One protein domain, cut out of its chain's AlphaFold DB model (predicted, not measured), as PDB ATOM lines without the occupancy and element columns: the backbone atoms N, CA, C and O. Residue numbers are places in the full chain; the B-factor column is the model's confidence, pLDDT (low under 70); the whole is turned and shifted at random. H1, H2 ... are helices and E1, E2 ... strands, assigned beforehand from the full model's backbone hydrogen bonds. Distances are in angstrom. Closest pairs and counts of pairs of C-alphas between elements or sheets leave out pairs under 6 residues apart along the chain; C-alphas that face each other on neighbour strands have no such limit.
ATOM      1  N   PRO A  14     -26.429 -90.991   0.583       78.19
ATOM      2  CA  PRO A  14     -26.880 -89.673   0.140       78.19
ATOM      3  C   PRO A  14     -25.753 -88.640  -0.019       78.19
ATOM      4  O   PRO A  14     -26.040 -87.513  -0.402       78.19
ATOM      5  N   PHE A  15     -24.489 -88.982   0.262       76.31
ATOM      6  CA  PHE A  15     -23.349 -88.148  -0.130       76.31
ATOM      7  C   PHE A  15     -22.971 -88.328  -1.610       76.31
ATOM      8  O   PHE A  15     -22.252 -87.483  -2.133       76.31
ATOM      9  N   GLY A  16     -23.456 -89.373  -2.294       85.88
ATOM     10  CA  GLY A  16     -23.108 -89.682  -3.684       85.88
ATOM     11  C   GLY A  16     -23.331 -88.510  -4.648       85.88
ATOM     12  O   GLY A  16     -24.463 -88.109  -4.902       85.88
ATOM     13  N   GLY A  17     -22.241 -87.955  -5.186       85.00
ATOM     14  CA  GLY A  17     -22.250 -86.855  -6.158       85.00
ATOM     15  C   GLY A  17     -22.622 -85.481  -5.585       85.00
ATOM     16  O   GLY A  17     -22.751 -84.521  -6.342       85.00
ATOM     17  N   VAL A  18     -22.804 -85.359  -4.266       87.31
ATOM     18  CA  VAL A  18     -23.274 -84.120  -3.630       87.31
ATOM     19  C   VAL A  18     -22.152 -83.093  -3.490       87.31
ATOM     20  O   VAL A  18     -21.018 -83.412  -3.138       87.31
ATOM     21  N   GLU A  19     -22.476 -81.821  -3.709       89.81
ATOM     22  CA  GLU A  19     -21.587 -80.695  -3.427       89.81
ATOM     23  C   GLU A  19     -21.661 -80.275  -1.951       89.81
ATOM     24  O   GLU A  19     -22.575 -79.559  -1.536       89.81
ATOM     25  N   LEU A  20     -20.677 -80.682  -1.139       86.62
ATOM     26  CA  LEU A  20     -20.579 -80.208   0.242       86.62
ATOM     27  C   LEU A  20     -20.057 -78.771   0.279       86.62
ATOM     28  O   LEU A  20     -18.948 -78.494  -0.178       86.62
ATOM     29  N   LYS A  21     -20.820 -77.863   0.887       90.06
ATOM     30  CA  LYS A  21     -20.321 -76.544   1.291       90.06
ATOM     31  C   LYS A  21     -19.630 -76.670   2.645       90.06
ATOM     32  O   LYS A  21     -20.236 -77.130   3.606       90.06
ATOM     33  N   LEU A  22     -18.364 -76.271   2.701       90.75
ATOM     34  CA  LEU A  22     -17.540 -76.279   3.907       90.75
ATOM     35  C   LEU A  22     -16.939 -74.890   4.134       90.75
ATOM     36  O   LEU A  22     -16.458 -74.242   3.202       90.75
ATOM     37  N   TRP A  23     -16.906 -74.448   5.389       91.25
ATOM     38  CA  TRP A  23     -16.315 -73.175   5.795       91.25
ATOM     39  C   TRP A  23     -15.020 -73.415   6.565       91.25
ATOM     40  O   TRP A  23     -14.977 -74.151   7.553       91.25
ATOM     41  N   ARG A  24     -13.930 -72.802   6.099       89.25
ATOM     42  CA  ARG A  24     -12.607 -72.911   6.723       89.25
ATOM     43  C   ARG A  24     -12.386 -71.746   7.684       89.25
ATOM     44  O   ARG A  24     -12.555 -70.591   7.295       89.25
ATOM     45  N   SER A  25     -11.973 -72.043   8.914       84.94
ATOM     46  CA  SER A  25     -11.651 -71.023   9.922       84.94
ATOM     47  C   SER A  25     -10.384 -70.228   9.564       84.94
ATOM     48  O   SER A  25      -9.517 -70.705   8.824       84.94
ATOM     49  N   ARG A  26     -10.232 -69.022  10.136       80.31
ATOM     50  CA  ARG A  26      -9.128 -68.078   9.838       80.31
ATOM     51  C   ARG A  26      -7.716 -68.653  10.028       80.31
ATOM     52  O   ARG A  26      -6.786 -68.197   9.371       80.31
ATOM     53  N   SER A  27      -7.540 -69.643  10.908       82.06
ATOM     54  CA  SER A  27      -6.253 -70.327  11.129       82.06
ATOM     55  C   SER A  27      -5.881 -71.303  10.006       82.06
ATOM     56  O   SER A  27      -4.763 -71.812   9.969       82.06
ATOM     57  N   GLY A  28      -6.832 -71.630   9.127       80.19
ATOM     58  CA  GLY A  28      -6.699 -72.639   8.087       80.19
ATOM     59  C   GLY A  28      -6.685 -74.089   8.587       80.19
ATOM     60  O   GLY A  28      -6.642 -74.989   7.747       80.19
ATOM     61  N   LYS A  29      -6.720 -74.342   9.904       81.75
ATOM     62  CA  LYS A  29      -6.555 -75.691  10.483       81.75
ATOM     63  C   LYS A  29      -7.859 -76.426  10.800       81.75
ATOM     64  O   LYS A  29      -7.824 -77.641  10.931       81.75
ATOM     65  N   ILE A  30      -8.978 -75.712  10.934       85.62
ATOM     66  CA  ILE A  30     -10.277 -76.281  11.334       85.62
ATOM     67  C   ILE A  30     -11.330 -75.945  10.278       85.62
ATOM     68  O   ILE A  30     -11.364 -74.813   9.776       85.62
ATOM     69  N   TRP A  31     -12.170 -76.929   9.965       88.75
ATOM     70  CA  TRP A  31     -13.230 -76.866   8.961       88.75
ATOM     71  C   TRP A  31     -14.602 -77.089   9.594       88.75
ATOM     72  O   TRP A  31     -14.721 -77.784  10.599       88.75
ATOM     73  N   HIS A  32     -15.641 -76.511   9.002       89.88
ATOM     74  CA  HIS A  32     -16.996 -76.486   9.543       89.88
ATOM     75  C   HIS A  32     -17.995 -76.824   8.429       89.88
ATOM     76  O   HIS A  32     -17.919 -76.232   7.353       89.88
ATOM     77  N   GLY A  33     -18.908 -77.772   8.666       88.12
ATOM     78  CA  GLY A  33     -20.029 -78.072   7.764       88.12
ATOM     79  C   GLY A  33     -21.303 -77.271   8.066       88.12
ATOM     80  O   GLY A  33     -22.183 -77.185   7.220       88.12
ATOM     81  N   ASP A  34     -21.377 -76.651   9.241       87.50
ATOM     82  CA  ASP A  34     -22.464 -75.767   9.667       87.50
ATOM     83  C   ASP A  34     -21.954 -74.316   9.663       87.50
ATOM     84  O   ASP A  34     -20.935 -73.995  10.289       87.50
ATOM     85  N   ARG A  35     -22.654 -73.435   8.937       88.00
ATOM     86  CA  ARG A  35     -22.299 -72.008   8.789       88.00
ATOM     87  C   ARG A  35     -22.677 -71.163  10.013       88.00
ATOM     88  O   ARG A  35     -22.150 -70.066  10.183       88.00
ATOM     89  N   THR A  36     -23.577 -71.654  10.857       88.06
ATOM     90  CA  THR A  36     -24.012 -71.036  12.121       88.06
ATOM     91  C   THR A  36     -23.151 -71.455  13.321       88.06
ATOM     92  O   THR A  36     -23.345 -70.959  14.436       88.06
ATOM     93  N   CYS A  37     -22.167 -72.334  13.101       87.06
ATOM     94  CA  CYS A  37     -21.308 -72.896  14.136       87.06
ATOM     95  C   CYS A  37     -20.607 -71.808  14.966       87.06
ATOM     96  O   CYS A  37     -19.770 -71.066  14.460       87.06
ATOM     97  N   ARG A  38     -20.867 -71.764  16.279       86.75
ATOM     98  CA  ARG A  38     -20.399 -70.696  17.196       86.75
ATOM     99  C   ARG A  38     -18.875 -70.510  17.305       86.75
ATOM    100  O   ARG A  38     -18.432 -69.539  17.906       86.75
ATOM    101  N   VAL A  39     -18.078 -71.439  16.774       86.31
ATOM    102  CA  VAL A  39     -16.599 -71.401  16.773       86.31
ATOM    103  C   VAL A  39     -16.044 -70.769  15.476       86.31
ATOM    104  O   VAL A  39     -14.855 -70.463  15.368       86.31
ATOM    105  N   LEU A  40     -16.905 -70.541  14.481       84.81
ATOM    106  CA  LEU A  40     -16.565 -70.044  13.152       84.81
ATOM    107  C   LEU A  40     -16.454 -68.503  13.134       84.81
ATOM    108  O   LEU A  40     -17.356 -67.799  12.691       84.81
ATOM    109  N   ASN A  41     -15.324 -67.977  13.618       77.75
ATOM    110  CA  ASN A  41     -15.031 -66.534  13.636       77.75
ATOM    111  C   ASN A  41     -15.027 -65.893  12.225       77.75
ATOM    112  O   ASN A  41     -14.566 -66.512  11.265       77.75
ATOM    113  N   ASP A  42     -15.418 -64.612  12.142       67.25
ATOM    114  CA  ASP A  42     -15.931 -63.861  10.966       67.25
ATOM    115  C   ASP A  42     -15.173 -63.928   9.619       67.25
ATOM    116  O   ASP A  42     -15.701 -63.517   8.583       67.25
ATOM    117  N   ALA A  43     -13.931 -64.410   9.583       62.31
ATOM    118  CA  ALA A  43     -13.128 -64.487   8.361       62.31
ATOM    119  C   ALA A  43     -13.363 -65.818   7.620       62.31
ATOM    120  O   ALA A  43     -12.536 -66.731   7.675       62.31
ATOM    121  N   LEU A  44     -14.501 -65.910   6.928       76.62
ATOM    122  CA  LEU A  44     -14.927 -67.104   6.195       76.62
ATOM    123  C   LEU A  44     -14.214 -67.270   4.846       76.62
ATOM    124  O   LEU A  44     -14.202 -66.359   4.018       76.62
ATOM    125  N   ARG A  45     -13.762 -68.496   4.555       85.62
ATOM    126  CA  ARG A  45     -13.617 -68.986   3.175       85.62
ATOM    127  C   ARG A  45     -14.544 -70.181   2.976       85.62
ATOM    128  O   ARG A  45     -14.293 -71.248   3.531       85.62
ATOM    129  N   GLU A  46     -15.604 -69.977   2.197       89.88
ATOM    130  CA  GLU A  46     -16.457 -71.055   1.690       89.88
ATOM    131  C   GLU A  46     -15.704 -71.820   0.594       89.88
ATOM    132  O   GLU A  46     -15.047 -71.221  -0.262       89.88
ATOM    133  N   ILE A  47     -15.769 -73.146   0.653       89.56
ATOM    134  CA  ILE A  47     -15.221 -74.074  -0.334       89.56
ATOM    135  C   ILE A  47     -16.313 -75.098  -0.637       89.56
ATOM    136  O   ILE A  47     -16.958 -75.611   0.275       89.56
ATOM    137  N   VAL A  48     -16.522 -75.366  -1.922       89.50
ATOM    138  CA  VAL A  48     -17.434 -76.406  -2.402       89.50
ATOM    139  C   VAL A  48     -16.605 -77.645  -2.720       89.50
ATOM    140  O   VAL A  48     -15.579 -77.538  -3.391       89.50
ATOM    141  N   GLN A  49     -17.024 -78.803  -2.211       89.06
ATOM    142  CA  GLN A  49     -16.330 -80.076  -2.368       89.06
ATOM    143  C   GLN A  49     -17.312 -81.165  -2.808       89.06
ATOM    144  O   GLN A  49     -17.999 -81.787  -1.993       89.06
ATOM    145  N   THR A  50     -17.371 -81.380  -4.121       90.19
ATOM    146  CA  THR A  50     -18.114 -82.474  -4.752       90.19
ATOM    147  C   THR A  50     -17.589 -83.818  -4.248       90.19
ATOM    148  O   THR A  50     -16.384 -84.072  -4.269       90.19
ATOM    149  N   GLN A  51     -18.491 -84.664  -3.765       90.62
ATOM    150  CA  GLN A  51     -18.196 -86.040  -3.370       90.62
ATOM    151  C   GLN A  51     -18.175 -86.967  -4.601       90.62
ATOM    152  O   GLN A  51     -18.796 -86.636  -5.617       90.62
ATOM    153  N   PRO A  52     -17.509 -88.136  -4.543       86.31
ATOM    154  CA  PRO A  52     -17.650 -89.149  -5.590       86.31
ATOM    155  C   PRO A  52     -19.111 -89.622  -5.714       86.31
ATOM    156  O   PRO A  52     -19.891 -89.518  -4.772       86.31
ATOM    157  N   TYR A  53     -19.512 -90.128  -6.884       87.69
ATOM    158  CA  TYR A  53     -20.897 -90.577  -7.134       87.69
ATOM    159  C   TYR A  53     -21.241 -91.925  -6.482       87.69
ATOM    160  O   TYR A  53     -22.414 -92.245  -6.305       87.69
ATOM    161  N   SER A  54     -20.227 -92.702  -6.120       87.56
ATOM    162  CA  SER A  54     -20.323 -94.021  -5.498       87.56
ATOM    163  C   SER A  54     -19.098 -94.261  -4.614       87.56
ATOM    164  O   SER A  54     -18.097 -93.553  -4.738       87.56
ATOM    165  N   GLY A  55     -19.185 -95.245  -3.720       88.81
ATOM    166  CA  GLY A  55     -18.126 -95.590  -2.774       88.81
ATOM    167  C   GLY A  55     -18.665 -95.736  -1.356       88.81
ATOM    168  O   GLY A  55     -19.835 -96.067  -1.143       88.81
ATOM    169  N   THR A  56     -17.798 -95.455  -0.396       89.62
ATOM    170  CA  THR A  56     -17.949 -95.726   1.036       89.62
ATOM    171  C   THR A  56     -17.865 -94.437   1.859       89.62
ATOM    172  O   THR A  56     -17.597 -93.353   1.335       89.62
ATOM    173  N   LEU A  57     -18.029 -94.521   3.180       82.06
ATOM    174  CA  LEU A  57     -17.723 -93.406   4.074       82.06
ATOM    175  C   LEU A  57     -16.220 -93.161   4.265       82.06
ATOM    176  O   LEU A  57     -15.873 -92.151   4.886       82.06
ATOM    177  N   ALA A  58     -15.324 -94.007   3.757       85.81
ATOM    178  CA  ALA A  58     -13.899 -93.691   3.641       85.81
ATOM    179  C   ALA A  58     -13.633 -92.768   2.438       85.81
ATOM    180  O   ALA A  58     -12.854 -91.825   2.560       85.81
ATOM    181  N   ASP A  59     -14.375 -92.950   1.338       85.38
ATOM    182  CA  ASP A  59     -14.300 -92.132   0.113       85.38
ATOM    183  C   ASP A  59     -14.928 -90.732   0.252       85.38
ATOM    184  O   ASP A  59     -14.865 -89.913  -0.669       85.38
ATOM    185  N   VAL A  60     -15.539 -90.432   1.406       83.31
ATOM    186  CA  VAL A  60     -16.052 -89.098   1.742       83.31
ATOM    187  C   VAL A  60     -14.914 -88.084   1.687       83.31
ATOM    188  O   VAL A  60     -14.076 -87.988   2.588       83.31
ATOM    189  N   ALA A  61     -14.932 -87.275   0.632       76.56
ATOM    190  CA  ALA A  61     -13.988 -86.205   0.397       76.56
ATOM    191  C   ALA A  61     -14.251 -85.074   1.409       76.56
ATOM    192  O   ALA A  61     -15.009 -84.136   1.152       76.56
ATOM    193  N   GLN A  62     -13.623 -85.190   2.580       75.62
ATOM    194  CA  GLN A  62     -13.621 -84.204   3.658       75.62
ATOM    195  C   GLN A  62     -12.179 -83.869   4.065       75.62
ATOM    196  O   GLN A  62     -11.337 -84.761   4.169       75.62
ATOM    197  N   PRO A  63     -11.871 -82.595   4.351       70.75
ATOM    198  CA  PRO A  63     -10.592 -82.219   4.927       70.75
ATOM    199  C   PRO A  63     -10.518 -82.664   6.395       70.75
ATOM    200  O   PRO A  63     -11.489 -82.555   7.147       70.75
ATOM    201  N   GLY A  64      -9.340 -83.125   6.826       72.12
ATOM    202  CA  GLY A  64      -9.093 -83.468   8.227       72.12
ATOM    203  C   GLY A  64      -9.364 -82.284   9.166       72.12
ATOM    204  O   GLY A  64      -9.023 -81.143   8.852       72.12
ATOM    205  N   GLY A  65      -9.976 -82.557  10.324       72.06
ATOM    206  CA  GLY A  65     -10.351 -81.522  11.298       72.06
ATOM    207  C   GLY A  65     -11.712 -80.858  11.046       72.06
ATOM    208  O   GLY A  65     -11.854 -79.654  11.274       72.06
ATOM    209  N   LEU A  66     -12.710 -81.619  10.580       82.31
ATOM    210  CA  LEU A  66     -14.103 -81.170  10.486       82.31
ATOM    211  C   LEU A  66     -14.764 -81.115  11.882       82.31
ATOM    212  O   LEU A  66     -15.068 -82.146  12.478       82.31
ATOM    213  N   HIS A  67     -14.995 -79.902  12.382       86.06
ATOM    214  CA  HIS A  67     -15.517 -79.586  13.717       86.06
ATOM    215  C   HIS A  67     -17.029 -79.831  13.870       86.06
ATOM    216  O   HIS A  67     -17.489 -80.260  14.923       86.06
ATOM    217  N   CYS A  68     -17.815 -79.562  12.826       85.44
ATOM    218  CA  CYS A  68     -19.267 -79.772  12.794       85.44
ATOM    219  C   CYS A  68     -19.699 -80.366  11.447       85.44
ATOM    220  O   CYS A  68     -19.051 -80.130  10.426       85.44
ATOM    221  N   ALA A  69     -20.770 -81.165  11.455       83.12
ATOM    222  CA  ALA A  69     -21.289 -81.840  10.265       83.12
ATOM    223  C   ALA A  69     -22.015 -80.868   9.302       83.12
ATOM    224  O   ALA A  69     -22.394 -79.784   9.740       83.12
ATOM    225  N   PRO A  70     -22.212 -81.230   8.016       83.12
ATOM    226  CA  PRO A  70     -22.968 -80.423   7.055       83.12
ATOM    227  C   PRO A  70     -24.462 -80.369   7.377       83.12
ATOM    228  O   PRO A  70     -25.067 -81.423   7.545       83.12
ATOM    229  N   ASP A  71     -25.058 -79.176   7.423       76.56
ATOM    230  CA  ASP A  71     -26.468 -78.984   7.801       76.56
ATOM    231  C   ASP A  71     -27.470 -79.861   7.013       76.56
ATOM    232  O   ASP A  71     -27.299 -80.161   5.830       76.56
ATOM    233  N   GLY A  72     -28.575 -80.235   7.671       78.94
ATOM    234  CA  GLY A  72     -29.685 -80.977   7.062       78.94
ATOM    235  C   GLY A  72     -29.498 -82.499   7.034       78.94
ATOM    236  O   GLY A  72     -28.895 -83.092   7.927       78.94
ATOM    237  N   THR A  73     -30.049 -83.154   6.007       67.69
ATOM    238  CA  THR A  73     -30.093 -84.629   5.884       67.69
ATOM    239  C   THR A  73     -28.713 -85.291   5.869       67.69
ATOM    240  O   THR A  73     -28.579 -86.449   6.262       67.69
ATOM    241  N   LEU A  74     -27.677 -84.554   5.468       71.62
ATOM    242  CA  LEU A  74     -26.286 -85.004   5.427       71.62
ATOM    243  C   LEU A  74     -25.671 -85.097   6.836       71.62
ATOM    244  O   LEU A  74     -24.968 -86.068   7.128       71.62
ATOM    245  N   ALA A  75     -25.990 -84.165   7.745       71.69
ATOM    246  CA  ALA A  75     -25.682 -84.311   9.170       71.69
ATOM    247  C   ALA A  75     -26.425 -85.504   9.768       71.69
ATOM    248  O   ALA A  75     -25.811 -86.276  10.505       71.69
ATOM    249  N   THR A  76     -27.705 -85.699   9.429       71.06
ATOM    250  CA  THR A  76     -28.473 -86.864   9.895       71.06
ATOM    251  C   THR A  76     -27.813 -88.167   9.450       71.06
ATOM    252  O   THR A  76     -27.599 -89.038  10.287       71.06
ATOM    253  N   TYR A  77     -27.390 -88.286   8.186       73.31
ATOM    254  CA  TYR A  77     -26.716 -89.491   7.688       73.31
ATOM    255  C   TYR A  77     -25.333 -89.720   8.319       73.31
ATOM    256  O   TYR A  77     -25.043 -90.830   8.757       73.31
ATOM    257  N   LEU A  78     -24.489 -88.687   8.460       70.25
ATOM    258  CA  LEU A  78     -23.201 -88.838   9.160       70.25
ATOM    259  C   LEU A  78     -23.371 -89.156  10.648       70.25
ATOM    260  O   LEU A  78     -22.550 -89.876  11.210       70.25
ATOM    261  N   THR A  79     -24.414 -88.631  11.291       72.56
ATOM    262  CA  THR A  79     -24.733 -88.943  12.690       72.56
ATOM    263  C   THR A  79     -25.221 -90.383  12.808       72.56
ATOM    264  O   THR A  79     -24.698 -91.120  13.637       72.56
ATOM    265  N   ALA A  80     -26.118 -90.818  11.918       65.19
ATOM    266  CA  ALA A  80     -26.597 -92.194  11.825       65.19
ATOM    267  C   ALA A  80     -25.453 -93.190  11.607       65.19
ATOM    268  O   ALA A  80     -25.337 -94.166  12.339       65.19
ATOM    269  N   ALA A  81     -24.564 -92.918  10.654       68.25
ATOM    270  CA  ALA A  81     -23.436 -93.792  10.368       68.25
ATOM    271  C   ALA A  81     -22.397 -93.811  11.499       68.25
ATOM    272  O   ALA A  81     -21.885 -94.871  11.838       68.25
ATOM    273  N   ARG A  82     -22.107 -92.671  12.144       74.31
ATOM    274  CA  ARG A  82     -21.247 -92.643  13.343       74.31
ATOM    275  C   ARG A  82     -21.877 -93.404  14.509       74.31
ATOM    276  O   ARG A  82     -21.157 -94.100  15.220       74.31
ATOM    277  N   ALA A  83     -23.192 -93.291  14.694       67.75
ATOM    278  CA  ALA A  83     -23.931 -94.056  15.688       67.75
ATOM    279  C   ALA A  83     -23.897 -95.558  15.377       67.75
ATOM    280  O   ALA A  83     -23.628 -96.334  16.283       67.75
ATOM    281  N   LEU A  84     -24.060 -95.961  14.111       60.12
ATOM    282  CA  LEU A  84     -23.943 -97.352  13.665       60.12
ATOM    283  C   LEU A  84     -22.534 -97.915  13.897       60.12
ATOM    284  O   LEU A  84     -22.405 -98.954  14.529       60.12
ATOM    285  N   LEU A  85     -21.483 -97.220  13.452       70.44
ATOM    286  CA  LEU A  85     -20.085 -97.640  13.643       70.44
ATOM    287  C   LEU A  85     -19.735 -97.766  15.134       70.44
ATOM    288  O   LEU A  85     -19.097 -98.732  15.554       70.44
ATOM    289  N   LYS A  86     -20.198 -96.813  15.958       72.50
ATOM    290  CA  LYS A  86     -20.067 -96.871  17.419       72.50
ATOM    291  C   LYS A  86     -20.867 -98.037  18.004       72.50
ATOM    292  O   LYS A  86     -20.347 -98.724  18.871       72.50
ATOM    293  N   PHE A  87     -22.105 -98.252  17.561       68.00
ATOM    294  CA  PHE A  87     -22.985 -99.319  18.038       68.00
ATOM    295  C   PHE A  87     -22.437-100.701  17.688       68.00
ATOM    296  O   PHE A  87     -22.482-101.584  18.533       68.00
ATOM    297  N   ASP A  88     -21.886-100.884  16.491       68.38
ATOM    298  CA  ASP A  88     -21.258-102.131  16.057       68.38
ATOM    299  C   ASP A  88     -19.958-102.395  16.829       68.38
ATOM    300  O   ASP A  88     -19.822-103.443  17.454       68.38
ATOM    301  N   THR A  89     -19.079-101.390  16.942       70.31
ATOM    302  CA  THR A  89     -17.869-101.462  17.786       70.31
ATOM    303  C   THR A  89     -18.212-101.778  19.247       70.31
ATOM    304  O   THR A  89     -17.571-102.623  19.867       70.31
ATOM    305  N   GLU A  90     -19.239-101.134  19.811       66.94
ATOM    306  CA  GLU A  90     -19.726-101.416  21.165       66.94
ATOM    307  C   GLU A  90     -20.413-102.777  21.269       66.94
ATOM    308  O   GLU A  90     -20.295-103.417  22.305       66.94
ATOM    309  N   THR A  91     -21.100-103.250  20.231       57.97
ATOM    310  CA  THR A  91     -21.741-104.573  20.211       57.97
ATOM    311  C   THR A  91     -20.695-105.674  20.118       57.97
ATOM    312  O   THR A  91     -20.821-106.662  20.825       57.97
ATOM    313  N   ILE A  92     -19.622-105.493  19.346       65.94
ATOM    314  CA  ILE A  92     -18.494-106.427  19.278       65.94
ATOM    315  C   ILE A  92     -17.687-106.385  20.577       65.94
ATOM    316  O   ILE A  92     -17.438-107.436  21.158       65.94
ATOM    317  N   ARG A  93     -17.382-105.200  21.125       64.88
ATOM    318  CA  ARG A  93     -16.782-105.057  22.467       64.88
ATOM    319  C   ARG A  93     -17.639-105.721  23.547       64.88
ATOM    320  O   ARG A  93     -17.096-106.400  24.412       64.88
ATOM    321  N   LYS A  94     -18.963-105.551  23.504       58.62
ATOM    322  CA  LYS A  94     -19.907-106.190  24.434       58.62
ATOM    323  C   LYS A  94     -20.133-107.664  24.142       58.62
ATOM    324  O   LYS A  94     -20.480-108.358  25.076       58.62
ATOM    325  N   ALA A  95     -19.919-108.161  22.925       50.66
ATOM    326  CA  ALA A  95     -19.974-109.588  22.608       50.66
ATOM    327  C   ALA A  95     -18.709-110.309  23.086       50.66
ATOM    328  O   ALA A  95     -18.811-111.383  23.671       50.66
ATOM    329  N   ILE A  96     -17.543-109.678  22.911       55.75
ATOM    330  CA  ILE A  96     -16.257-110.082  23.493       55.75
ATOM    331  C   ILE A  96     -16.400-110.132  25.027       55.75
ATOM    332  O   ILE A  96     -16.299-111.218  25.601       55.75
ATOM    333  N   ARG A  97     -16.829-109.023  25.657       51.97
ATOM    334  CA  ARG A  97     -17.075-108.933  27.112       51.97
ATOM    335  C   ARG A  97     -18.191-109.837  27.651       51.97
ATOM    336  O   ARG A  97     -18.041-110.399  28.728       51.97
ATOM    337  N   PHE A  98     -19.315-109.974  26.942       46.00
ATOM    338  CA  PHE A  98     -20.400-110.893  27.315       46.00
ATOM    339  C   PHE A  98     -19.875-112.315  27.337       46.00
ATOM    340  O   PHE A  98     -20.040-113.007  28.338       46.00
ATOM    341  N   ALA A  99     -19.222-112.731  26.247       44.66
ATOM    342  CA  ALA A  99     -18.618-114.040  26.203       44.66
ATOM    343  C   ALA A  99     -17.651-114.180  27.384       44.66
ATOM    344  O   ALA A  99     -17.728-115.191  28.065       44.66
ATOM    345  N   GLU A 100     -16.791-113.178  27.646       47.78
ATOM    346  CA  GLU A 100     -15.800-113.123  28.747       47.78
ATOM    347  C   GLU A 100     -16.379-113.392  30.148       47.78
ATOM    348  O   GLU A 100     -15.641-113.835  31.025       47.78
ATOM    349  N   GLY A 101     -17.686-113.188  30.343       38.84
ATOM    350  CA  GLY A 101     -18.363-113.230  31.644       38.84
ATOM    351  C   GLY A 101     -18.594-111.840  32.250       38.84
ATOM    352  O   GLY A 101     -19.379-111.697  33.185       38.84
ATOM    353  N   ASP A 102     -18.000-110.799  31.665       41.53
ATOM    354  CA  ASP A 102     -17.967-109.425  32.179       41.53
ATOM    355  C   ASP A 102     -19.170-108.560  31.756       41.53
ATOM    356  O   ASP A 102     -19.117-107.326  31.861       41.53
ATOM    357  N   PHE A 103     -20.243-109.146  31.212       41.91
ATOM    358  CA  PHE A 103     -21.413-108.384  30.757       41.91
ATOM    359  C   PHE A 103     -22.715-109.201  30.762       41.91
ATOM    360  O   PHE A 103     -22.778-110.278  30.177       41.91
ATOM    361  N   ASP A 104     -23.782-108.655  31.355       44.81
ATOM    362  CA  ASP A 104     -25.124-109.252  31.324       44.81
ATOM    363  C   ASP A 104     -25.908-108.813  30.070       44.81
ATOM    364  O   ASP A 104     -26.028-107.623  29.765       44.81
ATOM    365  N   LEU A 105     -26.483-109.783  29.353       36.78
ATOM    366  CA  LEU A 105     -27.329-109.544  28.181       36.78
ATOM    367  C   LEU A 105     -28.749-109.076  28.525       36.78
ATOM    368  O   LEU A 105     -29.420-108.547  27.640       36.78
ATOM    369  N   SER A 106     -29.221-109.215  29.769       43.44
ATOM    370  CA  SER A 106     -30.565-108.750  30.165       43.44
ATOM    371  C   SER A 106     -30.752-107.228  30.003       43.44
ATOM    372  O   SER A 106     -31.873-106.740  29.874       43.44
ATOM    373  N   ILE A 107     -29.638-106.491  29.921       46.94
ATOM    374  CA  ILE A 107     -29.557-105.037  29.734       46.94
ATOM    375  C   ILE A 107     -29.806-104.629  28.258       46.94
ATOM    376  O   ILE A 107     -30.046-103.459  27.957       46.94
ATOM    377  N   PHE A 108     -29.772-105.572  27.307       41.31
ATOM    378  CA  PHE A 108     -29.883-105.294  25.867       41.31
ATOM    379  C   PHE A 108     -31.348-105.125  25.404       41.31
ATOM    380  O   PHE A 108     -31.905-105.975  24.712       41.31
ATOM    381  N   SER A 109     -31.983-103.998  25.749       45.81
ATOM    382  CA  SER A 109     -33.296-103.638  25.185       45.81
ATOM    383  C   SER A 109     -33.164-102.964  23.809       45.81
ATOM    384  O   SER A 109     -32.503-101.929  23.708       45.81
ATOM    385  N   PRO A 110     -33.854-103.442  22.754       42.09
ATOM    386  CA  PRO A 110     -33.959-102.718  21.482       42.09
ATOM    387  C   PRO A 110     -34.678-101.359  21.581       42.09
ATOM    388  O   PRO A 110     -34.608-100.569  20.642       42.09
ATOM    389  N   SER A 111     -35.381-101.081  22.688       48.44
ATOM    390  CA  SER A 111     -36.203 -99.874  22.858       48.44
ATOM    391  C   SER A 111     -35.417 -98.575  23.056       48.44
ATOM    392  O   SER A 111     -36.008 -97.511  22.915       48.44
ATOM    393  N   THR A 112     -34.122 -98.632  23.383       46.19
ATOM    394  CA  THR A 112     -33.319 -97.436  23.706       46.19
ATOM    395  C   THR A 112     -32.762 -96.723  22.471       46.19
ATOM    396  O   THR A 112     -32.529 -95.517  22.506       46.19
ATOM    397  N   LEU A 113     -32.589 -97.431  21.347       44.72
ATOM    398  CA  LEU A 113     -32.056 -96.861  20.101       44.72
ATOM    399  C   LEU A 113     -32.885 -95.668  19.561       44.72
ATOM    400  O   LEU A 113     -32.279 -94.659  19.193       44.72
ATOM    401  N   PRO A 114     -34.236 -95.714  19.545       46.97
ATOM    402  CA  PRO A 114     -35.061 -94.553  19.197       46.97
ATOM    403  C   PRO A 114     -35.004 -93.409  20.220       46.97
ATOM    404  O   PRO A 114     -35.142 -92.250  19.833       46.97
ATOM    405  N   GLU A 115     -34.810 -93.715  21.509       49.88
ATOM    406  CA  GLU A 115     -34.764 -92.715  22.587       49.88
ATOM    407  C   GLU A 115     -33.459 -91.905  22.554       49.88
ATOM    408  O   GLU A 115     -33.485 -90.686  22.726       49.88
ATOM    409  N   GLU A 116     -32.323 -92.551  22.269       45.44
ATOM    410  CA  GLU A 116     -31.035 -91.863  22.127       45.44
ATOM    411  C   GLU A 116     -30.937 -91.058  20.816       45.44
ATOM    412  O   GLU A 116     -30.315 -89.989  20.793       45.44
ATOM    413  N   HIS A 117     -31.525 -91.544  19.711       47.47
ATOM    414  CA  HIS A 117     -31.326 -90.994  18.359       47.47
ATOM    415  C   HIS A 117     -32.639 -90.797  17.552       47.47
ATOM    416  O   HIS A 117     -32.812 -91.389  16.482       47.47
ATOM    417  N   PRO A 118     -33.547 -89.895  17.984       50.19
ATOM    418  CA  PRO A 118     -34.904 -89.737  17.429       50.19
ATOM    419  C   PRO A 118     -34.999 -89.126  16.013       50.19
ATOM    420  O   PRO A 118     -36.094 -88.825  15.543       50.19
ATOM    421  N   THR A 119     -33.877 -88.903  15.319       46.09
ATOM    422  CA  THR A 119     -33.830 -88.361  13.943       46.09
ATOM    423  C   THR A 119     -33.506 -89.412  12.876       46.09
ATOM    424  O   THR A 119     -33.418 -89.080  11.693       46.09
ATOM    425  N   LEU A 120     -33.343 -90.677  13.272       46.50
ATOM    426  CA  LEU A 120     -33.145 -91.809  12.368       46.50
ATOM    427  C   LEU A 120     -34.441 -92.140  11.615       46.50
ATOM    428  O   LEU A 120     -35.450 -92.478  12.231       46.50
ATOM    429  N   THR A 121     -34.419 -92.085  10.281       51.69
ATOM    430  CA  THR A 121     -35.550 -92.525   9.454       51.69
ATOM    431  C   THR A 121     -35.421 -94.000   9.077       51.69
ATOM    432  O   THR A 121     -34.389 -94.455   8.582       51.69
TER     433      THR A 121
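Overview. This is residues 14 to 121 of the 656 residues of an uncharacterized protein of Actinomadura rubteroloni (UniProt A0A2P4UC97). The model is a small head of strands and loops from which one long helix, H1, runs away as an arm, and beyond the arm's far end, residues 96 to 101, which sticks out, the chain folds back in a loose return that holds the short helix H2. The head is built on a two-stranded hairpin, E1 and E2; residues 31 to 32 pair with both E1 and the short strand E3, and so tie E3 to the hairpin. The printed part has 108 residues with three named strands and two named helices, in the order E1, E2, E3, H1, H2; the sheet, E1 - E2, is antiparallel. The class is mixed, helices and strands, with 48 residues, under half, in named elements. The whole is loose, with a radius of gyration of the C-alphas of 17.8 A, and elongated, spanning 53 by 31 by 25 A.

Along the chain. Start at Pro 14 and go on to C-alpha 19 at (-21.587, -80.695, -3.427), where E1 begins; it covers residues 19 to 24 and is 15.6 A long. After residues 25 to 44, with no named element, you reach E2, residues 45 to 50, 16.3 A long. E3 is the short run of residues 66 to 68, 5.8 A long. Find C-alpha 73 at (-30.093, -84.629, 5.884); from there H1, residues 73 to 100, runs 39.2 A to C-alpha 100 at (-15.800, -113.123, 28.747). H2, residues 112 to 116, ends at C-alpha 116 at (-31.035, -91.863, 22.127).

Arrangement. Look first at the hairpin of E1 and E2, antiparallel neighbours with 152 degrees between their directions. The C-alphas of Glu 19 and Thr 50 face each other at 4.1 A. Within hydrogen-bond range you find N 22 and O 47, 2.9 A, and N 49 and O 20, 2.8 A. Residues 23 to 24 of E1 pair antiparallel with residues 31 to 32, and these pair parallel with E3, which pairs with no named strand. E3 is apart from E1 and from E2. H1 is apart from E1, E2 and E3, and H2 is apart from H1 and from the three strands. In H1 and H2 every O i to N i+4 pair is within hydrogen-bond range.

Size, cuts and confidence. The two C-alphas farthest apart are those of Ala 43 and Gly 101, 54.3 A. Residues 96 to 101, of which 96 to 100 belong to H1, stand free. The printed part has no cut. The links E1 to E2, E2 to E3 and H1 to H2 are long, with 20, 15 and 11 residues; the link E3 to H1 is tight, with 4. The mean pLDDT of the printed part is 71.2, and 41 residues are under 70, among them residues 90 to 121; H2 has a mean of 47.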